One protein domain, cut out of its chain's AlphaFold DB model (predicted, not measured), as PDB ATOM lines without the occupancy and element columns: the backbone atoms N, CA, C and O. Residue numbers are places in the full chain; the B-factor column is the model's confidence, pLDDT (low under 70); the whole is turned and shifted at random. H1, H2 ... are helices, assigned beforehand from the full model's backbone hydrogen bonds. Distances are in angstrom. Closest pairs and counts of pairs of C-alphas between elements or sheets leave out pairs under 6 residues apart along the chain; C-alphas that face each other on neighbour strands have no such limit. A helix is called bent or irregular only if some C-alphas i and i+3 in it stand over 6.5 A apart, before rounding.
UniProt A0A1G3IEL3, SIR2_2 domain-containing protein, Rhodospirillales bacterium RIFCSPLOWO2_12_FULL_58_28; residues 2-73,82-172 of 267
ATOM      1  N   ILE A   2     -15.921 -45.291  22.659       89.19
ATOM      2  CA  ILE A   2     -15.099 -45.071  21.439       89.19
ATOM      3  C   ILE A   2     -13.614 -45.350  21.708       89.19
ATOM      4  O   ILE A   2     -13.034 -46.235  21.090       89.19
ATOM      5  N   ARG A   3     -13.024 -44.678  22.708       90.81
ATOM      6  CA  ARG A   3     -11.632 -44.898  23.144       90.81
ATOM      7  C   ARG A   3     -11.304 -46.378  23.371       90.81
ATOM      8  O   ARG A   3     -10.246 -46.836  22.961       90.81
ATOM      9  N   ASP A   4     -12.199 -47.103  24.037       91.94
ATOM     10  CA  ASP A   4     -11.966 -48.490  24.451       91.94
ATOM     11  C   ASP A   4     -12.126 -49.476  23.273       91.94
ATOM     12  O   ASP A   4     -11.612 -50.589  23.329       91.94
ATOM     13  N   ALA A   5     -12.795 -49.057  22.193       92.88
ATOM     14  CA  ALA A   5     -12.956 -49.827  20.962       92.88
ATOM     15  C   ALA A   5     -11.811 -49.621  19.952       92.88
ATOM     16  O   ALA A   5     -11.590 -50.492  19.118       92.88
ATOM     17  N   MET A   6     -11.051 -48.519  20.038       92.44
ATOM     18  CA  MET A   6      -9.967 -48.210  19.087       92.44
ATOM     19  C   MET A   6      -8.920 -49.322  18.906       92.44
ATOM     20  O   MET A   6      -8.512 -49.526  17.770       92.44
ATOM     21  N   PRO A   7      -8.510 -50.094  19.934       93.62
ATOM     22  CA  PRO A   7      -7.583 -51.212  19.732       93.62
ATOM     23  C   PRO A   7      -8.114 -52.343  18.835       93.62
ATOM     24  O   PRO A   7      -7.331 -53.181  18.403       93.62
ATOM     25  N   GLN A   8      -9.430 -52.404  18.606       92.69
ATOM     26  CA  GLN A   8     -10.094 -53.413  17.771       92.69
ATOM     27  C   GLN A   8     -10.459 -52.878  16.379       92.69
ATOM     28  O   GLN A   8     -10.907 -53.649  15.536       92.69
ATOM     29  N   ALA A   9     -10.322 -51.570  16.157       90.94
ATOM     30  CA  ALA A   9     -10.681 -50.925  14.905       90.94
ATOM     31  C   ALA A   9      -9.435 -50.685  14.048       90.94
ATOM     32  O   ALA A   9      -8.408 -50.240  14.557       90.94
ATOM     33  N   ASP A  10      -9.554 -50.902  12.738       87.38
ATOM     34  CA  ASP A  10      -8.479 -50.593  11.784       87.38
ATOM     35  C   ASP A  10      -8.171 -49.087  11.746       87.38
ATOM     36  O   ASP A  10      -7.021 -48.666  11.620       87.38
ATOM     37  N   SER A  11      -9.214 -48.263  11.863       89.50
ATOM     38  CA  SER A  11      -9.131 -46.807  11.949       89.50
ATOM     39  C   SER A  11     -10.370 -46.231  12.639       89.50
ATOM     40  O   SER A  11     -11.385 -46.914  12.812       89.50
ATOM     41  N   ILE A  12     -10.309 -44.946  13.005       90.81
ATOM     42  CA  ILE A  12     -11.482 -44.225  13.514       90.81
ATOM     43  C   ILE A  12     -12.608 -44.166  12.471       90.81
ATOM     44  O   ILE A  12     -13.773 -44.298  12.833       90.81
ATOM     45  N   ASP A  13     -12.272 -44.046  11.185       89.44
ATOM     46  CA  ASP A  13     -13.253 -43.978  10.096       89.44
ATOM     47  C   ASP A  13     -13.993 -45.301   9.936       89.44
ATOM     48  O   ASP A  13     -15.219 -45.316   9.850       89.44
ATOM     49  N   ASN A  14     -13.258 -46.416   9.987       89.31
ATOM     50  CA  ASN A  14     -13.832 -47.757   9.959       89.31
ATOM     51  C   ASN A  14     -14.770 -47.969  11.158       89.31
ATOM     52  O   ASN A  14     -15.892 -48.447  11.000       89.31
ATOM     53  N   PHE A  15     -14.354 -47.528  12.351       92.69
ATOM     54  CA  PHE A  15     -15.202 -47.602  13.537       92.69
ATOM     55  C   PHE A  15     -16.489 -46.776  13.398       92.69
ATOM     56  O   PHE A  15     -17.559 -47.265  13.761       92.69
ATOM     57  N   ILE A  16     -16.404 -45.541  12.893       92.25
ATOM     58  CA  ILE A  16     -17.583 -44.687  12.691       92.25
ATOM     59  C   ILE A  16     -18.509 -45.291  11.625       92.25
ATOM     60  O   ILE A  16     -19.715 -45.347  11.847       92.25
ATOM     61  N   ASP A  17     -17.968 -45.801  10.514       89.00
ATOM     62  CA  ASP A  17     -18.744 -46.444   9.441       89.00
ATOM     63  C   ASP A  17     -19.457 -47.721   9.922       89.00
ATOM     64  O   ASP A  17     -20.635 -47.934   9.623       89.00
ATOM     65  N   ALA A  18     -18.799 -48.527  10.764       91.00
ATOM     66  CA  ALA A  18     -19.409 -49.696  11.402       91.00
ATOM     67  C   ALA A  18     -20.610 -49.342  12.305       91.00
ATOM     68  O   ALA A  18     -21.449 -50.200  12.576       91.00
ATOM     69  N   HIS A  19     -20.712 -48.082  12.741       91.94
ATOM     70  CA  HIS A  19     -21.803 -47.544  13.556       91.94
ATOM     71  C   HIS A  19     -22.576 -46.433  12.830       91.94
ATOM     72  O   HIS A  19     -23.153 -45.568  13.485       91.94
ATOM     73  N   ARG A  20     -22.601 -46.432  11.488       84.88
ATOM     74  CA  ARG A  20     -23.187 -45.345  10.676       84.88
ATOM     75  C   ARG A  20     -24.635 -44.974  11.019       84.88
ATOM     76  O   ARG A  20     -25.034 -43.833  10.810       84.88
ATOM     77  N   ASP A  21     -25.408 -45.909  11.567       90.25
ATOM     78  CA  ASP A  21     -26.801 -45.677  11.965       90.25
ATOM     79  C   ASP A  21     -26.925 -44.973  13.339       90.25
ATOM     80  O   ASP A  21     -27.990 -44.455  13.681       90.25
ATOM     81  N   ASP A  22     -25.840 -44.900  14.122       94.25
ATOM     82  CA  ASP A  22     -25.773 -44.190  15.403       94.25
ATOM     83  C   ASP A  22     -25.165 -42.788  15.232       94.25
ATOM     84  O   ASP A  22     -23.948 -42.566  15.253       94.25
ATOM     85  N   LYS A  23     -26.057 -41.800  15.133       92.56
ATOM     86  CA  LYS A  23     -25.691 -40.385  14.989       92.56
ATOM     87  C   LYS A  23     -24.871 -39.841  16.161       92.56
ATOM     88  O   LYS A  23     -24.083 -38.921  15.957       92.56
ATOM     89  N   ASN A  24     -25.030 -40.382  17.372       94.88
ATOM     90  CA  ASN A  24     -24.262 -39.928  18.532       94.88
ATOM     91  C   ASN A  24     -22.824 -40.437  18.457       94.88
ATOM     92  O   ASN A  24     -21.899 -39.676  18.738       94.88
ATOM     93  N   ILE A  25     -22.620 -41.692  18.041       94.25
ATOM     94  CA  ILE A  25     -21.273 -42.233  17.817       94.25
ATOM     95  C   ILE A  25     -20.571 -41.455  16.706       94.25
ATOM     96  O   ILE A  25     -19.430 -41.039  16.905       94.25
ATOM     97  N   ALA A  26     -21.249 -41.201  15.583       93.38
ATOM     98  CA  ALA A  26     -20.689 -40.405  14.496       93.38
ATOM     99  C   ALA A  26     -20.298 -38.995  14.972       93.38
ATOM    100  O   ALA A  26     -19.157 -38.575  14.779       93.38
ATOM    101  N   LEU A  27     -21.200 -38.294  15.669       95.12
ATOM    102  CA  LEU A  27     -20.931 -36.959  16.207       95.12
ATOM    103  C   LEU A  27     -19.748 -36.964  17.186       95.12
ATOM    104  O   LEU A  27     -18.796 -36.205  17.012       95.12
ATOM    105  N   CYS A  28     -19.764 -37.838  18.196       95.69
ATOM    106  CA  CYS A  28     -18.683 -37.933  19.175       95.69
ATOM    107  C   CYS A  28     -17.348 -38.344  18.537       95.69
ATOM    108  O   CYS A  28     -16.303 -37.843  18.951       95.69
ATOM    109  N   GLY A  29     -17.372 -39.224  17.533       95.00
ATOM    110  CA  GLY A  29     -16.196 -39.627  16.767       95.00
ATOM    111  C   GLY A  29     -15.565 -38.445  16.036       95.00
ATOM    112  O   GLY A  29     -14.381 -38.173  16.231       95.00
ATOM    113  N   LYS A  30     -16.365 -37.675  15.286       95.81
ATOM    114  CA  LYS A  30     -15.909 -36.457  14.593       95.81
ATOM    115  C   LYS A  30     -15.355 -35.407  15.557       95.81
ATOM    116  O   LYS A  30     -14.271 -34.874  15.332       95.81
ATOM    117  N   LEU A  31     -16.050 -35.145  16.667       96.12
ATOM    118  CA  LEU A  31     -15.570 -34.222  17.703       96.12
ATOM    119  C   LEU A  31     -14.245 -34.696  18.317       96.12
ATOM    120  O   LEU A  31     -13.343 -33.889  18.547       96.12
ATOM    121  N   GLY A  32     -14.105 -36.006  18.537       95.44
ATOM    122  CA  GLY A  32     -12.868 -36.628  19.002       95.44
ATOM    123  C   GLY A  32     -11.710 -36.455  18.018       95.44
ATOM    124  O   GLY A  32     -10.610 -36.107  18.451       95.44
ATOM    125  N   ILE A  33     -11.955 -36.632  16.713       95.75
ATOM    126  CA  ILE A  33     -10.977 -36.376  15.641       95.75
ATOM    127  C   ILE A  33     -10.504 -34.921  15.705       95.75
ATOM    128  O   ILE A  33      -9.305 -34.670  15.822       95.75
ATOM    129  N   ILE A  34     -11.442 -33.968  15.703       97.06
ATOM    130  CA  ILE A  34     -11.138 -32.531  15.716       97.06
ATOM    131  C   ILE A  34     -10.316 -32.155  16.948       97.06
ATOM    132  O   ILE A  34      -9.249 -31.557  16.821       97.06
ATOM    133  N   SER A  35     -10.788 -32.538  18.137       96.56
ATOM    134  CA  SER A  35     -10.106 -32.229  19.395       96.56
ATOM    135  C   SER A  35      -8.695 -32.815  19.425       96.56
ATOM    136  O   SER A  35      -7.751 -32.117  19.789       96.56
ATOM    137  N   SER A  36      -8.541 -34.079  19.015       96.44
ATOM    138  CA  SER A  36      -7.245 -34.765  19.038       96.44
ATOM    139  C   SER A  36      -6.254 -34.124  18.073       96.44
ATOM    140  O   SER A  36      -5.085 -33.951  18.409       96.44
ATOM    141  N   ILE A  37      -6.704 -33.746  16.878       97.50
ATOM    142  CA  ILE A  37      -5.829 -33.151  15.867       97.50
ATOM    143  C   ILE A  37      -5.417 -31.742  16.259       97.50
ATOM    144  O   ILE A  37      -4.230 -31.449  16.192       97.50
ATOM    145  N   LEU A  38      -6.337 -30.892  16.723       97.31
ATOM    146  CA  LEU A  38      -5.974 -29.545  17.177       97.31
ATOM    147  C   LEU A  38      -4.972 -29.601  18.339       97.31
ATOM    148  O   LEU A  38      -4.005 -28.841  18.359       97.31
ATOM    149  N   GLU A  39      -5.139 -30.543  19.272       97.38
ATOM    150  CA  GLU A  39      -4.167 -30.773  20.345       97.38
ATOM    151  C   GLU A  39      -2.795 -31.208  19.797       97.38
ATOM    152  O   GLU A  39      -1.760 -30.683  20.219       97.38
ATOM    153  N   LYS A  40      -2.761 -32.140  18.834       97.50
ATOM    154  CA  LYS A  40      -1.508 -32.644  18.251       97.50
ATOM    155  C   LYS A  40      -0.813 -31.639  17.346       97.50
ATOM    156  O   LYS A  40       0.407 -31.541  17.419       97.50
ATOM    157  N   GLU A  41      -1.552 -30.869  16.555       97.00
ATOM    158  CA  GLU A  41      -1.009 -29.754  15.783       97.00
ATOM    159  C   GLU A  41      -0.350 -28.742  16.723       97.00
ATOM    160  O   GLU A  41       0.807 -28.387  16.500       97.00
ATOM    161  N   LYS A  42      -1.024 -28.364  17.823       95.38
ATOM    162  CA  LYS A  42      -0.491 -27.443  18.842       95.38
ATOM    163  C   LYS A  42       0.781 -27.960  19.511       95.38
ATOM    164  O   LYS A  42       1.686 -27.188  19.808       95.38
ATOM    165  N   GLY A  43       0.842 -29.264  19.775       94.62
ATOM    166  CA  GLY A  43       2.005 -29.920  20.372       94.62
ATOM    167  C   GLY A  43       3.117 -30.278  19.380       94.62
ATOM    168  O   GLY A  43       4.120 -30.860  19.794       94.62
ATOM    169  N   SER A  44       2.946 -29.998  18.086       94.38
ATOM    170  CA  SER A  44       3.898 -30.403  17.050       94.38
ATOM    171  C   SER A  44       5.001 -29.359  16.823       94.38
ATOM    172  O   SER A  44       4.790 -28.171  17.060       94.38
ATOM    173  N   PRO A  45       6.153 -29.754  16.250       92.81
ATOM    174  CA  PRO A  45       7.179 -28.805  15.806       92.81
ATOM    175  C   PRO A  45       6.741 -27.872  14.660       92.81
ATOM    176  O   PRO A  45       7.498 -26.974  14.295       92.81
ATOM    177  N   LEU A  46       5.561 -28.102  14.067       93.81
ATOM    178  CA  LEU A  46       4.958 -27.218  13.068       93.81
ATOM    179  C   LEU A  46       4.188 -26.057  13.707       93.81
ATOM    180  O   LEU A  46       3.856 -25.111  13.005       93.81
ATOM    181  N   TYR A  47       3.893 -26.106  15.010       93.44
ATOM    182  CA  TYR A  47       3.149 -25.046  15.680       93.44
ATOM    183  C   TYR A  47       3.964 -23.751  15.769       93.44
ATOM    184  O   TYR A  47       5.093 -23.744  16.261       93.44
ATOM    185  N   ILE A  48       3.351 -22.648  15.344       86.06
ATOM    186  CA  ILE A  48       3.855 -21.285  15.528       86.06
ATOM    187  C   ILE A  48       2.968 -20.600  16.575       86.06
ATOM    188  O   ILE A  48       1.746 -20.539  16.413       86.06
ATOM    189  N   GLY A  49       3.572 -20.105  17.658       76.31
ATOM    190  CA  GLY A  49       2.869 -19.330  18.685       76.31
ATOM    191  C   GLY A  49       2.374 -17.963  18.181       76.31
ATOM    192  O   GLY A  49       2.718 -17.517  17.090       76.31
ATOM    193  N   LEU A  50       1.548 -17.280  18.982       64.50
ATOM    194  CA  LEU A  50       1.056 -15.916  18.703       64.50
ATOM    195  C   LEU A  50       2.207 -14.870  18.663       64.50
ATOM    196  O   LEU A  50       3.271 -15.089  19.240       64.50
ATOM    197  N   PRO A  51       1.971 -13.681  18.077       53.06
ATOM    198  CA  PRO A  51       2.467 -13.229  16.773       53.06
ATOM    199  C   PRO A  51       3.946 -12.787  16.742       53.06
ATOM    200  O   PRO A  51       4.482 -12.575  15.660       53.06
ATOM    201  N   ASP A  52       4.608 -12.641  17.894       51.88
ATOM    202  CA  ASP A  52       5.902 -11.941  17.988       51.88
ATOM    203  C   ASP A  52       7.124 -12.864  18.089       51.88
ATOM    204  O   ASP A  52       8.257 -12.382  18.138       51.88
ATOM    205  N   ALA A  53       6.954 -14.190  18.086       55.69
ATOM    206  CA  ALA A  53       8.106 -15.083  18.102       55.69
ATOM    207  C   ALA A  53       7.838 -16.466  17.503       55.69
ATOM    208  O   ALA A  53       6.884 -17.157  17.844       55.69
ATOM    209  N   GLU A  54       8.830 -16.873  16.710       60.06
ATOM    210  CA  GLU A  54       9.130 -18.224  16.237       60.06
ATOM    211  C   GLU A  54       8.381 -18.684  14.979       60.06
ATOM    212  O   GLU A  54       7.420 -19.443  15.016       60.06
ATOM    213  N   LYS A  55       8.942 -18.310  13.818       76.19
ATOM    214  CA  LYS A  55       8.839 -19.113  12.587       76.19
ATOM    215  C   LYS A  55       9.119 -20.590  12.903       76.19
ATOM    216  O   LYS A  55       9.900 -20.886  13.812       76.19
ATOM    217  N   ILE A  56       8.585 -21.501  12.088       84.38
ATOM    218  CA  ILE A  56       8.923 -22.930  12.174       84.38
ATOM    219  C   ILE A  56      10.448 -23.113  12.233       84.38
ATOM    220  O   ILE A  56      11.195 -22.630  11.377       84.38
ATOM    221  N   LYS A  57      10.919 -23.866  13.232       86.44
ATOM    222  CA  LYS A  57      12.328 -24.255  13.357       86.44
ATOM    223  C   LYS A  57      12.601 -25.459  12.455       86.44
ATOM    224  O   LYS A  57      12.617 -26.594  12.923       86.44
ATOM    225  N   PHE A  58      12.861 -25.214  11.166       89.69
ATOM    226  CA  PHE A  58      13.065 -26.266  10.149       89.69
ATOM    227  C   PHE A  58      14.104 -27.328  10.524       89.69
ATOM    228  O   PHE A  58      13.951 -28.480  10.134       89.69
ATOM    229  N   LYS A  59      15.116 -26.981  11.326       88.94
ATOM    230  CA  LYS A  59      16.109 -27.942  11.825       88.94
ATOM    231  C   LYS A  59      15.482 -29.098  12.618       88.94
ATOM    232  O   LYS A  59      15.943 -30.221  12.517       88.94
ATOM    233  N   VAL A  60      14.413 -28.846  13.375       89.00
ATOM    234  CA  VAL A  60      13.707 -29.891  14.146       89.00
ATOM    235  C   VAL A  60      12.906 -30.824  13.226       89.00
ATOM    236  O   VAL A  60      12.560 -31.934  13.613       89.00
ATOM    237  N   LEU A  61      12.628 -30.391  11.994       91.56
ATOM    238  CA  LEU A  61      11.908 -31.170  10.989       91.56
ATOM    239  C   LEU A  61      12.836 -31.976  10.074       91.56
ATOM    240  O   LEU A  61      12.331 -32.744   9.259       91.56
ATOM    241  N   GLU A  62      14.158 -31.828  10.193       87.31
ATOM    242  CA  GLU A  62      15.130 -32.453   9.287       87.31
ATOM    243  C   GLU A  62      15.028 -33.987   9.275       87.31
ATOM    244  O   GLU A  62      15.086 -34.600   8.210       87.31
ATOM    245  N   ASP A  63      14.761 -34.589  10.438       84.44
ATOM    246  CA  ASP A  63      14.593 -36.041  10.595       84.44
ATOM    247  C   ASP A  63      13.180 -36.543  10.232       84.44
ATOM    248  O   ASP A  63      12.876 -37.736  10.313       84.44
ATOM    249  N   THR A  64      12.286 -35.637   9.833       92.88
ATOM    250  CA  THR A  64      10.929 -35.973   9.385       92.88
ATOM    251  C   THR A  64      10.875 -36.145   7.865       92.88
ATOM    252  O   THR A  64      11.829 -35.893   7.131       92.88
ATOM    253  N   TRP A  65       9.719 -36.557   7.344       94.88
ATOM    254  CA  TRP A  65       9.524 -36.675   5.898       94.88
ATOM    255  C   TRP A  65       9.395 -35.312   5.190       94.88
ATOM    256  O   TRP A  65       9.619 -35.247   3.982       94.88
ATOM    257  N   TYR A  66       9.094 -34.230   5.920       95.62
ATOM    258  CA  TYR A  66       8.809 -32.907   5.355       95.62
ATOM    259  C   TYR A  66       9.985 -32.301   4.582       95.62
ATOM    260  O   TYR A  66       9.792 -31.712   3.516       95.62
ATOM    261  N   SER A  67      11.215 -32.450   5.080       92.25
ATOM    262  CA  SER A  67      12.393 -31.890   4.411       92.25
ATOM    263  C   SER A  67      12.679 -32.583   3.080       92.25
ATOM    264  O   SER A  67      12.911 -31.903   2.083       92.25
ATOM    265  N   ASN A  68      12.614 -33.916   3.033       93.94
ATOM    266  CA  ASN A  68      12.795 -34.670   1.786       93.94
ATOM    267  C   ASN A  68      11.635 -34.443   0.816       93.94
ATOM    268  O   ASN A  68      11.854 -34.329  -0.385       93.94
ATOM    269  N   PHE A  69      10.419 -34.318   1.344       95.56
ATOM    270  CA  PHE A  69       9.241 -33.962   0.568       95.56
ATOM    271  C   PHE A  69       9.397 -32.608  -0.125       95.56
ATOM    272  O   PHE A  69       9.261 -32.535  -1.339       95.56
ATOM    273  N   PHE A  70       9.758 -31.555   0.613       95.50
ATOM    274  CA  PHE A  70       9.952 -30.235   0.013       95.50
ATOM    275  C   PHE A  70      11.086 -30.234  -1.010       95.50
ATOM    276  O   PHE A  70      10.886 -29.741  -2.112       95.50
ATOM    277  N   LYS A  71      12.239 -30.836  -0.676       93.25
ATOM    278  CA  LYS A  71      13.378 -30.973  -1.600       93.25
ATOM    279  C   LYS A  71      12.970 -31.634  -2.913       93.25
ATOM    280  O   LYS A  71      13.415 -31.181  -3.958       93.25
ATOM    281  N   LEU A  72      12.127 -32.666  -2.855       93.31
ATOM    282  CA  LEU A  72      11.621 -33.346  -4.042       93.31
ATOM    283  C   LEU A  72      10.733 -32.432  -4.897       93.31
ATOM    284  O   LEU A  72      10.889 -32.407  -6.110       93.31
ATOM    285  N   LEU A  73       9.822 -31.673  -4.278       93.69
ATOM    286  CA  LEU A  73       8.902 -30.787  -5.007       93.69
ATOM    287  C   LEU A  73       9.609 -29.641  -5.743       93.69
ATOM    288  O   LEU A  73       9.085 -29.131  -6.726       93.69
ATOM    289  N   VAL A  82       8.354 -21.700  -9.478       95.88
ATOM    290  CA  VAL A  82       7.629 -22.389  -8.392       95.88
ATOM    291  C   VAL A  82       6.139 -22.535  -8.693       95.88
ATOM    292  O   VAL A  82       5.570 -23.598  -8.466       95.88
ATOM    293  N   GLU A  83       5.509 -21.483  -9.217       95.25
ATOM    294  CA  GLU A  83       4.089 -21.514  -9.577       95.25
ATOM    295  C   GLU A  83       3.807 -22.594 -10.627       95.25
ATOM    296  O   GLU A  83       2.956 -23.453 -10.411       95.25
ATOM    297  N   HIS A  84       4.605 -22.627 -11.695       93.75
ATOM    298  CA  HIS A  84       4.478 -23.619 -12.760       93.75
ATOM    299  C   HIS A  84       4.797 -25.047 -12.287       93.75
ATOM    300  O   HIS A  84       4.142 -26.006 -12.693       93.75
ATOM    301  N   ALA A  85       5.773 -25.210 -11.389       91.88
ATOM    302  CA  ALA A  85       6.080 -26.510 -10.795       91.88
ATOM    303  C   ALA A  85       4.870 -27.079 -10.034       91.88
ATOM    304  O   ALA A  85       4.574 -28.270 -10.125       91.88
ATOM    305  N   PHE A  86       4.127 -26.223  -9.330       94.12
ATOM    306  CA  PHE A  86       2.945 -26.628  -8.577       94.12
ATOM    307  C   PHE A  86       1.687 -26.863  -9.422       94.12
ATOM    308  O   PHE A  86       0.824 -27.624  -8.987       94.12
ATOM    309  N   GLU A  87       1.591 -26.319 -10.640       92.00
ATOM    310  CA  GLU A  87       0.485 -26.618 -11.572       92.00
ATOM    311  C   GLU A  87       0.412 -28.110 -11.944       92.00
ATOM    312  O   GLU A  87      -0.666 -28.642 -12.221       92.00
ATOM    313  N   ASN A  88       1.556 -28.798 -11.919       90.25
ATOM    314  CA  ASN A  88       1.687 -30.201 -12.314       90.25
ATOM    315  C   ASN A  88       1.576 -31.185 -11.140       90.25
ATOM    316  O   ASN A  88       1.785 -32.388 -11.318       90.25
ATOM    317  N   ILE A  89       1.250 -30.705  -9.937       94.25
ATOM    318  CA  ILE A  89       1.216 -31.517  -8.720       94.25
ATOM    319  C   ILE A  89      -0.154 -31.392  -8.057       94.25
ATOM    320  O   ILE A  89      -0.779 -30.338  -8.041       94.25
ATOM    321  N   SER A  90      -0.641 -32.495  -7.497       97.25
ATOM    322  CA  SER A  90      -1.828 -32.495  -6.642       97.25
ATOM    323  C   SER A  90      -1.652 -33.487  -5.505       97.25
ATOM    324  O   SER A  90      -0.952 -34.491  -5.649       97.25
ATOM    325  N   PHE A  91      -2.295 -33.200  -4.380       98.25
ATOM    326  CA  PHE A  91      -2.252 -34.010  -3.176       98.25
ATOM    327  C   PHE A  91      -3.657 -34.491  -2.842       98.25
ATOM    328  O   PHE A  91      -4.602 -33.708  -2.832       98.25
ATOM    329  N   ILE A  92      -3.787 -35.783  -2.551       98.31
ATOM    330  CA  ILE A  92      -4.999 -36.374  -1.988       98.31
ATOM    331  C   ILE A  92      -4.600 -36.912  -0.621       98.31
ATOM    332  O   ILE A  92      -3.822 -37.862  -0.534       98.31
ATOM    333  N   THR A  93      -5.090 -36.284   0.443       97.44
ATOM    334  CA  THR A  93      -4.764 -36.659   1.821       97.44
ATOM    335  C   THR A  93      -6.014 -37.111   2.553       97.44
ATOM    336  O   THR A  93      -7.007 -36.398   2.628       97.44
ATOM    337  N   PHE A  94      -5.963 -38.319   3.103       95.50
ATOM    338  CA  PHE A  94      -7.025 -38.858   3.955       95.50
ATOM    339  C   PHE A  94      -6.879 -38.417   5.414       95.50
ATOM    340  O   PHE A  94      -7.735 -38.724   6.236       95.50
ATOM    341  N   ASN A  95      -5.805 -37.692   5.734       95.69
ATOM    342  CA  ASN A  95      -5.638 -37.098   7.047       95.69
ATOM    343  C   ASN A  95      -6.480 -35.822   7.152       95.69
ATOM    344  O   ASN A  95      -6.566 -35.025   6.213       95.69
ATOM    345  N   TYR A  96      -7.044 -35.609   8.337       97.00
ATOM    346  CA  TYR A  96      -7.854 -34.434   8.654       97.00
ATOM    347  C   TYR A  96      -7.024 -33.226   9.131       97.00
ATOM    348  O   TYR A  96      -7.571 -32.131   9.286       97.00
ATOM    349  N   ASP A  97      -5.733 -33.429   9.416       97.50
ATOM    350  CA  ASP A  97      -4.795 -32.367   9.788       97.50
ATOM    351  C   ASP A  97      -4.417 -31.488   8.589       97.50
ATOM    352  O   ASP A  97      -4.686 -31.826   7.437       97.50
ATOM    353  N   ARG A  98      -3.803 -30.337   8.877       97.38
ATOM    354  CA  ARG A  98      -3.477 -29.309   7.869       97.38
ATOM    355  C   ARG A  98      -1.977 -29.118   7.723       97.38
ATOM    356  O   ARG A  98      -1.490 -28.030   7.398       97.38
ATOM    357  N   CYS A  99      -1.214 -30.154   8.076       97.56
ATOM    358  CA  CYS A  99       0.228 -30.049   8.211       97.56
ATOM    359  C   CYS A  99       0.911 -29.839   6.860       97.56
ATOM    360  O   CYS A  99       1.925 -29.150   6.816       97.56
ATOM    361  N   ILE A 100       0.375 -30.405   5.769       97.75
ATOM    362  CA  ILE A 100       0.940 -30.230   4.423       97.75
ATOM    363  C   ILE A 100       0.862 -28.755   4.029       97.75
ATOM    364  O   ILE A 100       1.882 -28.157   3.693       97.75
ATOM    365  N   GLU A 101      -0.319 -28.148   4.123       97.75
ATOM    366  CA  GLU A 101      -0.536 -26.754   3.732       97.75
ATOM    367  C   GLU A 101       0.254 -25.798   4.623       97.75
ATOM    368  O   GLU A 101       0.916 -24.883   4.127       97.75
ATOM    369  N   HIS A 102       0.218 -26.031   5.939       97.25
ATOM    370  CA  HIS A 102       0.943 -25.213   6.903       97.25
ATOM    371  C   HIS A 102       2.458 -25.277   6.675       97.25
ATOM    372  O   HIS A 102       3.127 -24.243   6.639       97.25
ATOM    373  N   TYR A 103       3.000 -26.480   6.462       97.38
ATOM    374  CA  TYR A 103       4.420 -26.665   6.195       97.38
ATOM    375  C   TYR A 103       4.842 -26.038   4.860       97.38
ATOM    376  O   TYR A 103       5.843 -25.324   4.832       97.38
ATOM    377  N   LEU A 104       4.089 -26.253   3.772       97.75
ATOM    378  CA  LEU A 104       4.419 -25.695   2.454       97.75
ATOM    379  C   LEU A 104       4.464 -24.165   2.477       97.75
ATOM    380  O   LEU A 104       5.414 -23.586   1.951       97.75
ATOM    381  N   LEU A 105       3.502 -23.513   3.143       97.19
ATOM    382  CA  LEU A 105       3.497 -22.056   3.297       97.19
ATOM    383  C   LEU A 105       4.800 -21.567   3.939       97.19
ATOM    384  O   LEU A 105       5.487 -20.696   3.402       97.19
ATOM    385  N   GLN A 106       5.161 -22.154   5.079       96.19
ATOM    386  CA  GLN A 106       6.349 -21.749   5.824       96.19
ATOM    387  C   GLN A 106       7.636 -22.095   5.068       96.19
ATOM    388  O   GLN A 106       8.597 -21.325   5.103       96.19
ATOM    389  N   ALA A 107       7.670 -23.230   4.364       96.56
ATOM    390  CA  ALA A 107       8.829 -23.666   3.591       96.56
ATOM    391  C   ALA A 107       9.107 -22.722   2.415       96.56
ATOM    392  O   ALA A 107      10.260 -22.357   2.193       96.56
ATOM    393  N   LEU A 108       8.069 -22.258   1.713       97.44
ATOM    394  CA  LEU A 108       8.194 -21.281   0.627       97.44
ATOM    395  C   LEU A 108       8.699 -19.921   1.123       97.44
ATOM    396  O   LEU A 108       9.609 -19.350   0.517       97.44
ATOM    397  N   ILE A 109       8.162 -19.429   2.246       96.12
ATOM    398  CA  ILE A 109       8.632 -18.191   2.890       96.12
ATOM    399  C   ILE A 109      10.100 -18.332   3.304       96.12
ATOM    400  O   ILE A 109      10.894 -17.419   3.097       96.12
ATOM    401  N   ASN A 110      10.487 -19.470   3.879       95.31
ATOM    402  CA  ASN A 110      11.844 -19.679   4.374       95.31
ATOM    403  C   ASN A 110      12.873 -19.892   3.252       95.31
ATOM    404  O   ASN A 110      13.939 -19.285   3.284       95.31
ATOM    405  N   TYR A 111      12.576 -20.756   2.280       96.44
ATOM    406  CA  TYR A 111      13.549 -21.198   1.276       96.44
ATOM    407  C   TYR A 111      13.687 -20.217   0.108       96.44
ATOM    408  O   TYR A 111      14.799 -19.864  -0.275       96.44
ATOM    409  N   TYR A 112      12.566 -19.744  -0.442       97.19
ATOM    410  CA  TYR A 112      12.563 -18.813  -1.576       97.19
ATOM    411  C   TYR A 112      12.438 -17.346  -1.154       97.19
ATOM    412  O   TYR A 112      12.519 -16.453  -2.004       97.19
ATOM    413  N   VAL A 113      12.243 -17.071   0.141       96.19
ATOM    414  CA  VAL A 113      12.056 -15.708   0.660       96.19
ATOM    415  C   VAL A 113      10.882 -15.021  -0.046       96.19
ATOM    416  O   VAL A 113      10.993 -13.903  -0.554       96.19
ATOM    417  N   PHE A 114       9.768 -15.740  -0.191       97.31
ATOM    418  CA  PHE A 114       8.504 -15.135  -0.603       97.31
ATOM    419  C   PHE A 114       7.929 -14.298   0.539       97.31
ATOM    420  O   PHE A 114       8.098 -14.633   1.715       97.31
ATOM    421  N   SER A 115       7.225 -13.225   0.191       96.44
ATOM    422  CA  SER A 115       6.319 -12.584   1.139       96.44
ATOM    423  C   SER A 115       5.204 -13.555   1.534       96.44
ATOM    424  O   SER A 115       4.904 -14.521   0.826       96.44
ATOM    425  N   GLU A 116       4.577 -13.299   2.677       94.56
ATOM    426  CA  GLU A 116       3.501 -14.157   3.163       94.56
ATOM    427  C   GLU A 116       2.341 -14.233   2.160       94.56
ATOM    428  O   GLU A 116       1.870 -15.326   1.859       94.56
ATOM    429  N   SER A 117       1.941 -13.107   1.560       96.56
ATOM    430  CA  SER A 117       0.866 -13.066   0.562       96.56
ATOM    431  C   SER A 117       1.206 -13.842  -0.714       96.56
ATOM    432  O   SER A 117       0.350 -14.547  -1.249       96.56
ATOM    433  N   GLU A 118       2.450 -13.768  -1.197       97.56
ATOM    434  CA  GLU A 118       2.902 -14.561  -2.347       97.56
ATOM    435  C   GLU A 118       2.855 -16.058  -2.042       97.56
ATOM    436  O   GLU A 118       2.320 -16.830  -2.836       97.56
ATOM    437  N   ALA A 119       3.371 -16.473  -0.885       97.50
ATOM    438  CA  ALA A 119       3.374 -17.876  -0.494       97.50
ATOM    439  C   ALA A 119       1.948 -18.406  -0.265       97.50
ATOM    440  O   ALA A 119       1.623 -19.498  -0.725       97.50
ATOM    441  N   GLN A 120       1.066 -17.619   0.359       97.31
ATOM    442  CA  GLN A 120      -0.354 -17.954   0.503       97.31
ATOM    443  C   GLN A 120      -1.030 -18.142  -0.861       97.31
ATOM    444  O   GLN A 120      -1.778 -19.102  -1.043       97.31
ATOM    445  N   ARG A 121      -0.762 -17.260  -1.833       97.56
ATOM    446  CA  ARG A 121      -1.288 -17.378  -3.203       97.56
ATOM    447  C   ARG A 121      -0.816 -18.668  -3.872       97.56
ATOM    448  O   ARG A 121      -1.641 -19.382  -4.432       97.56
ATOM    449  N   LEU A 122       0.479 -18.978  -3.773       97.38
ATOM    450  CA  LEU A 122       1.061 -20.192  -4.348       97.38
ATOM    451  C   LEU A 122       0.439 -21.452  -3.740       97.38
ATOM    452  O   LEU A 122      -0.029 -22.306  -4.484       97.38
ATOM    453  N   VAL A 123       0.371 -21.556  -2.407       97.69
ATOM    454  CA  VAL A 123      -0.171 -22.758  -1.747       97.69
ATOM    455  C   VAL A 123      -1.671 -22.918  -1.994       97.69
ATOM    456  O   VAL A 123      -2.121 -24.037  -2.211       97.69
ATOM    457  N   ASN A 124      -2.449 -21.830  -2.030       96.62
ATOM    458  CA  ASN A 124      -3.870 -21.896  -2.401       96.62
ATOM    459  C   ASN A 124      -4.091 -22.364  -3.854       96.62
ATOM    460  O   ASN A 124      -5.171 -22.859  -4.163       96.62
ATOM    461  N   GLY A 125      -3.100 -22.202  -4.739       95.94
ATOM    462  CA  GLY A 125      -3.149 -22.708  -6.113       95.94
ATOM    463  C   GLY A 125      -2.895 -24.215  -6.233       95.94
ATOM    464  O   GLY A 125      -3.215 -24.803  -7.263       95.94
ATOM    465  N   ILE A 126      -2.353 -24.851  -5.189       96.88
ATOM    466  CA  ILE A 126      -2.068 -26.287  -5.176       96.88
ATOM    467  C   ILE A 126      -3.364 -27.057  -4.880       96.88
ATOM    468  O   ILE A 126      -3.967 -26.847  -3.824       96.88
ATOM    469  N   PRO A 127      -3.779 -28.015  -5.729       96.75
ATOM    470  CA  PRO A 127      -4.897 -28.896  -5.412       96.75
ATOM    471  C   PRO A 127      -4.526 -29.845  -4.259       96.75
ATOM    472  O   PRO A 127      -3.895 -30.880  -4.478       96.75
ATOM    473  N   ILE A 128      -4.906 -29.486  -3.029       97.44
ATOM    474  CA  ILE A 128      -4.771 -30.310  -1.817       97.44
ATOM    475  C   ILE A 128      -6.171 -30.751  -1.391       97.44
ATOM    476  O   ILE A 128      -6.924 -30.011  -0.754       97.44
ATOM    477  N   LEU A 129      -6.538 -31.955  -1.820       97.00
ATOM    478  CA  LEU A 129      -7.871 -32.528  -1.687       97.00
ATOM    479  C   LEU A 129      -7.935 -33.406  -0.435       97.00
ATOM    480  O   LEU A 129      -7.117 -34.312  -0.265       97.00
ATOM    481  N   HIS A 130      -8.937 -33.163   0.409       96.44
ATOM    482  CA  HIS A 130      -9.214 -33.959   1.605       96.44
ATOM    483  C   HIS A 130     -10.533 -34.709   1.417       96.44
ATOM    484  O   HIS A 130     -11.588 -34.109   1.639       96.44
ATOM    485  N   PRO A 131     -10.522 -35.995   1.016       94.88
ATOM    486  CA  PRO A 131     -11.748 -36.750   0.790       94.88
ATOM    487  C   PRO A 131     -12.685 -36.739   1.998       94.88
ATOM    488  O   PRO A 131     -13.881 -36.567   1.842       94.88
ATOM    489  N   TYR A 132     -12.151 -36.851   3.211       94.25
ATOM    490  CA  TYR A 132     -12.957 -36.838   4.434       94.25
ATOM    491  C   TYR A 132     -13.030 -35.457   5.096       94.25
ATOM    492  O   TYR A 132     -13.546 -35.300   6.196       94.25
ATOM    493  N   GLY A 133     -12.569 -34.411   4.411       94.81
ATOM    494  CA  GLY A 133     -12.500 -33.069   4.972       94.81
ATOM    495  C   GLY A 133     -11.359 -32.898   5.980       94.81
ATOM    496  O   GLY A 133     -10.391 -33.657   5.997       94.81
ATOM    497  N   ARG A 134     -11.427 -31.834   6.780       95.31
ATOM    498  CA  ARG A 134     -10.325 -31.379   7.645       95.31
ATOM    499  C   ARG A 134     -10.839 -30.564   8.822       95.31
ATOM    500  O   ARG A 134     -11.969 -30.083   8.800       95.31
ATOM    501  N   VAL A 135      -9.989 -30.339   9.821       95.19
ATOM    502  CA  VAL A 135     -10.333 -29.643  11.081       95.19
ATOM    503  C   VAL A 135     -10.486 -28.111  10.952       95.19
ATOM    504  O   VAL A 135     -10.001 -27.338  11.778       95.19
ATOM    505  N   GLY A 136     -11.173 -27.651   9.906       93.75
ATOM    506  CA  GLY A 136     -11.335 -26.237   9.568       93.75
ATOM    507  C   GLY A 136     -10.213 -25.708   8.682       93.75
ATOM    508  O   GLY A 136      -9.058 -26.098   8.828       93.75
ATOM    509  N   ARG A 137     -10.512 -24.791   7.759       94.94
ATOM    510  CA  ARG A 137      -9.452 -24.179   6.932       94.94
ATOM    511  C   ARG A 137      -8.483 -23.359   7.793       94.94
ATOM    512  O   ARG A 137      -8.866 -22.823   8.831       94.94
ATOM    513  N   LEU A 138      -7.242 -23.208   7.360       96.06
ATOM    514  CA  LEU A 138      -6.333 -22.233   7.960       96.06
ATOM    515  C   LEU A 138      -6.810 -20.806   7.629       96.06
ATOM    516  O   LEU A 138      -7.389 -20.600   6.562       96.06
ATOM    517  N   PRO A 139      -6.579 -19.794   8.490       94.88
ATOM    518  CA  PRO A 139      -7.137 -18.451   8.277       94.88
ATOM    519  C   PRO A 139      -6.695 -17.761   6.984       94.88
ATOM    520  O   PRO A 139      -7.422 -16.922   6.465       94.88
ATOM    521  N   TRP A 140      -5.527 -18.131   6.460       94.50
ATOM    522  CA  TRP A 140      -4.990 -17.614   5.204       94.50
ATOM    523  C   TRP A 140      -5.512 -18.344   3.955       94.50
ATOM    524  O   TRP A 140      -5.282 -17.892   2.834       94.50
ATOM    525  N   GLN A 141      -6.180 -19.491   4.120       95.19
ATOM    526  CA  GLN A 141      -6.720 -20.248   2.994       95.19
ATOM    527  C   GLN A 141      -7.987 -19.584   2.452       95.19
ATOM    528  O   GLN A 141      -8.864 -19.141   3.206       95.19
ATOM    529  N   SER A 142      -8.111 -19.581   1.128       90.69
ATOM    530  CA  SER A 142      -9.314 -19.134   0.428       90.69
ATOM    531  C   SER A 142     -10.522 -20.028   0.748       90.69
ATOM    532  O   SER A 142     -10.376 -21.198   1.101       90.69
ATOM    533  N   GLY A 143     -11.736 -19.483   0.612       89.00
ATOM    534  CA  GLY A 143     -12.994 -20.223   0.770       89.00
ATOM    535  C   GLY A 143     -13.922 -19.665   1.850       89.00
ATOM    536  O   GLY A 143     -13.606 -18.685   2.523       89.00
ATOM    537  N   ASN A 144     -15.084 -20.303   2.004       86.75
ATOM    538  CA  ASN A 144     -16.161 -19.827   2.883       86.75
ATOM    539  C   ASN A 144     -16.369 -20.688   4.135       86.75
ATOM    540  O   ASN A 144     -17.150 -20.304   5.003       86.75
ATOM    541  N   SER A 145     -15.689 -21.835   4.258       88.50
ATOM    542  CA  SER A 145     -15.816 -22.674   5.453       88.50
ATOM    543  C   SER A 145     -15.224 -21.979   6.684       88.50
ATOM    544  O   SER A 145     -14.467 -21.010   6.574       88.50
ATOM    545  N   ILE A 146     -15.575 -22.441   7.881       93.38
ATOM    546  CA  ILE A 146     -15.044 -21.851   9.115       93.38
ATOM    547  C   ILE A 146     -13.535 -22.102   9.187       93.38
ATOM    548  O   ILE A 146     -13.069 -23.224   8.953       93.38
ATOM    549  N   SER A 147     -12.782 -21.043   9.490       94.81
ATOM    550  CA  SER A 147     -11.336 -21.102   9.661       94.81
ATOM    551  C   SER A 147     -10.939 -21.283  11.123       94.81
ATOM    552  O   SER A 147     -11.599 -20.793  12.035       94.81
ATOM    553  N   VAL A 148      -9.836 -21.994  11.341       95.00
ATOM    554  CA  VAL A 148      -9.262 -22.283  12.657       95.00
ATOM    555  C   VAL A 148      -7.748 -22.162  12.551       95.00
ATOM    556  O   VAL A 148      -7.152 -22.711  11.624       95.00
ATOM    557  N   LEU A 149      -7.107 -21.471  13.495       94.88
ATOM    558  CA  LEU A 149      -5.641 -21.411  13.567       94.88
ATOM    559  C   LEU A 149      -5.036 -22.825  13.654       94.88
ATOM    560  O   LEU A 149      -5.645 -23.739  14.214       94.88
ATOM    561  N   PHE A 150      -3.835 -23.015  13.109       95.56
ATOM    562  CA  PHE A 150      -3.112 -24.284  13.240       95.56
ATOM    563  C   PHE A 150      -2.855 -24.577  14.725       95.56
ATOM    564  O   PHE A 150      -2.306 -23.724  15.421       95.56
ATOM    565  N   GLY A 151      -3.313 -25.724  15.238       94.75
ATOM    566  CA  GLY A 151      -3.280 -26.012  16.679       94.75
ATOM    567  C   GLY A 151      -4.050 -25.015  17.566       94.75
ATOM    568  O   GLY A 151      -3.747 -24.854  18.752       94.75
ATOM    569  N   GLY A 152      -4.997 -24.274  16.987       91.88
ATOM    570  CA  GLY A 152      -5.784 -23.252  17.672       91.88
ATOM    571  C   GLY A 152      -6.923 -23.813  18.520       91.88
ATOM    572  O   GLY A 152      -7.315 -24.970  18.397       91.88
ATOM    573  N   VAL A 153      -7.492 -22.953  19.367       91.12
ATOM    574  CA  VAL A 153      -8.755 -23.237  20.065       91.12
ATOM    575  C   VAL A 153      -9.913 -22.904  19.125       91.12
ATOM    576  O   VAL A 153      -9.909 -21.842  18.503       91.12
ATOM    577  N   ALA A 154     -10.901 -23.791  19.038       91.06
ATOM    578  CA  ALA A 154     -12.102 -23.603  18.234       91.06
ATOM    579  C   ALA A 154     -13.341 -24.095  18.981       91.06
ATOM    580  O   ALA A 154     -13.254 -24.993  19.821       91.06
ATOM    581  N   ASP A 155     -14.501 -23.547  18.621       93.56
ATOM    582  CA  ASP A 155     -15.771 -24.211  18.887       93.56
ATOM    583  C   ASP A 155     -15.877 -25.425  17.956       93.56
ATOM    584  O   ASP A 155     -16.235 -25.308  16.782       93.56
ATOM    585  N   ILE A 156     -15.502 -26.596  18.471       94.81
ATOM    586  CA  ILE A 156     -15.419 -27.829  17.685       94.81
ATOM    587  C   ILE A 156     -16.781 -28.279  17.137       94.81
ATOM    588  O   ILE A 156     -16.815 -28.966  16.119       94.81
ATOM    589  N   LEU A 157     -17.893 -27.863  17.759       94.88
ATOM    590  CA  LEU A 157     -19.232 -28.129  17.233       94.88
ATOM    591  C   LEU A 157     -19.468 -27.350  15.940       94.88
ATOM    592  O   LEU A 157     -20.003 -27.906  14.989       94.88
ATOM    593  N   SER A 158     -19.007 -26.100  15.864       93.75
ATOM    594  CA  SER A 158     -19.177 -25.263  14.669       93.75
ATOM    595  C   SER A 158     -18.447 -25.799  13.428       93.75
ATOM    596  O   SER A 158     -18.826 -25.479  12.307       93.75
ATOM    597  N   ILE A 159     -17.413 -26.628  13.605       94.81
ATOM    598  CA  ILE A 159     -16.598 -27.178  12.509       94.81
ATOM    599  C   ILE A 159     -16.805 -28.677  12.286       94.81
ATOM    600  O   ILE A 159     -16.112 -29.257  11.454       94.81
ATOM    601  N   VAL A 160     -17.744 -29.308  12.996       95.38
ATOM    602  CA  VAL A 160     -17.946 -30.761  12.928       95.38
ATOM    603  C   VAL A 160     -18.373 -31.238  11.541       95.38
ATOM    604  O   VAL A 160     -17.920 -32.288  11.091       95.38
ATOM    605  N   ASP A 161     -19.144 -30.419  10.822       92.62
ATOM    606  CA  ASP A 161     -19.597 -30.703   9.455       92.62
ATOM    607  C   ASP A 161     -18.466 -30.592   8.415       92.62
ATOM    608  O   ASP A 161     -18.631 -30.993   7.265       92.62
ATOM    609  N   GLN A 162     -17.290 -30.080   8.806       93.94
ATOM    610  CA  GLN A 162     -16.088 -30.110   7.964       93.94
ATOM    611  C   GLN A 162     -15.359 -31.459   8.017       93.94
ATOM    612  O   GLN A 162     -14.410 -31.659   7.258       93.94
ATOM    613  N   ILE A 163     -15.796 -32.377   8.886       94.75
ATOM    614  CA  ILE A 163     -15.363 -33.774   8.935       94.75
ATOM    615  C   ILE A 163     -16.467 -34.631   8.329       94.75
ATOM    616  O   ILE A 163     -17.597 -34.671   8.825       94.75
ATOM    617  N   LYS A 164     -16.127 -35.342   7.263       91.62
ATOM    618  CA  LYS A 164     -17.039 -36.208   6.530       91.62
ATOM    619  C   LYS A 164     -16.709 -37.663   6.812       91.62
ATOM    620  O   LYS A 164     -15.574 -38.097   6.677       91.62
ATOM    621  N   THR A 165     -17.729 -38.421   7.168       85.44
ATOM    622  CA  THR A 165     -17.690 -39.881   7.148       85.44
ATOM    623  C   THR A 165     -17.630 -40.389   5.711       85.44
ATOM    624  O   THR A 165     -17.920 -39.667   4.754       85.44
ATOM    625  N   PHE A 166     -17.304 -41.671   5.556       83.06
ATOM    626  CA  PHE A 166     -17.310 -42.325   4.252       83.06
ATOM    627  C   PHE A 166     -18.658 -42.182   3.526       83.06
ATOM    628  O   PHE A 166     -18.682 -41.839   2.344       83.06
ATOM    629  N   THR A 167     -19.774 -42.392   4.234       78.81
ATOM    630  CA  THR A 167     -21.120 -42.286   3.651       78.81
ATOM    631  C   THR A 167     -21.422 -40.862   3.179       78.81
ATOM    632  O   THR A 167     -21.838 -40.685   2.039       78.81
ATOM    633  N   GLU A 168     -21.135 -39.849   4.001       83.31
ATOM    634  CA  GLU A 168     -21.355 -38.439   3.638       83.31
ATOM    635  C   GLU A 168     -20.490 -38.010   2.447       83.31
ATOM    636  O   GLU A 168     -20.925 -37.229   1.606       83.31
ATOM    637  N   GLN A 169     -19.262 -38.527   2.339       85.19
ATOM    638  CA  GLN A 169     -18.400 -38.172   1.217       85.19
ATOM    639  C   GLN A 169     -18.886 -38.765  -0.107       85.19
ATOM    640  O   GLN A 169     -18.743 -38.112  -1.136       85.19
ATOM    641  N   ILE A 170     -19.479 -39.964  -0.104       79.12
ATOM    642  CA  ILE A 170     -20.055 -40.567  -1.318       79.12
ATOM    643  C   ILE A 170     -21.172 -39.696  -1.908       79.12
ATOM    644  O   ILE A 170     -21.395 -39.724  -3.117       79.12
ATOM    645  N   GLU A 171     -21.851 -38.894  -1.097       82.06
ATOM    646  CA  GLU A 171     -22.908 -37.998  -1.570       82.06
ATOM    647  C   GLU A 171     -22.346 -36.757  -2.297       82.06
ATOM    648  O   GLU A 171     -23.024 -36.188  -3.153       82.06
ATOM    649  N   ASP A 172     -21.081 -36.389  -2.054       86.44
ATOM    650  CA  ASP A 172     -20.390 -35.276  -2.719       86.44
ATOM    651  C   ASP A 172     -19.740 -35.717  -4.045       86.44
ATOM    652  O   ASP A 172     -18.530 -35.947  -4.167       86.44
TER     653      ASP A 172
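AT A GLANCE: This is residues 2 to 73 and 82 to 172 of the 267 residues of the protein "SIR2_2 domain-containing protein" of Rhodospirillales bacterium RIFCSPLOWO2_12_FULL_58_28 (UniProt A0A1G3IEL3). Two groups of helices stand at opposite ends of an elongated body, H1, H2 and H9 at one end and H4 to H8 at the other; the long helix H3 runs from the first group toward the second, and the long stretch 126 to 165, with no named element, winds through the space between. At the second end H7 runs along the body's length and packs on H8. The printed part has 163 residues with nine named helices, H1 to H9 in order, and no named strand: all helix. It is compact, with a radius of gyration of the C-alphas of 16.8 A, and spans 50 by 32 by 30 A.

HOW THE PARTS SIT: H1, residues 2 to 8, is irregular, but only just: C-alphas 4 and 7 are 7.0 A apart. It is close to but not clearly touching H2, residues 12 to 18; their closest C-alphas, of Met 6 and Ile 12, are 7.0 A apart. H2 and H3, residues 23 to 42, form a helical hairpin, opposite ways at a shallow tilt of 6 degrees; H3 touches H2 with residues 25 to 29 alone, closest at the C-alphas of Ile 16 and Ala 26, 5.6 A. H4, residues 58 to 61, is close to but not clearly touching H5, residues 65 to 73, with the C-alphas of Leu 61 and Ser 67 closest at 6.6 A. H6, residues 82 to 87, touches H8, residues 116 to 125, the same way at a shallow tilt of 21 degrees; the closest C-alphas, of Glu 83 and Leu 122, are 6.2 A apart. H7, residues 99 to 111, touches H8 at a steep tilt of 47 degrees, opposite ways, with the C-alphas of Leu 105 and Ala 119 closest at 5.6 A. H5 and H7 only just touch, with 3 pairs of C-alphas within 8 A; the closest, of Phe 70 and Leu 104, are 7.6 A apart. H9, residues 166 to 171, only just touches H2, with 3 such pairs, the closest those of Asp 17 and Phe 166 at 6.8 A. Every O i to N i+4 pair is within hydrogen-bond range in H2, H3, H5, H6, H7 and H8, against 1 of 3 in H1, where 3 of 4 O i to N i+3 pairs are, and 1 of 2 in H9; H4 is too short for such a pair.

IN THESE COORDINATES: H1 begins at C-alpha 2, (-15.099, -45.071, 21.439). H3 measures 28.6 A, H7 17.4 A and H8 14.3 A. H9 ends at C-alpha 171, (-22.908, -37.998, -1.570).

THE WHOLE: The farthest C-alphas, of Asp 21 and Val 113, are 50.4 A apart. Residues 74 to 81 are not printed, and C-alphas 73 and 82 are 9.1 A apart across this cut. The links H3 to H4, H6 to H7 and H8 to H9 are long. Confidence is under 70 at residues 50 to 54.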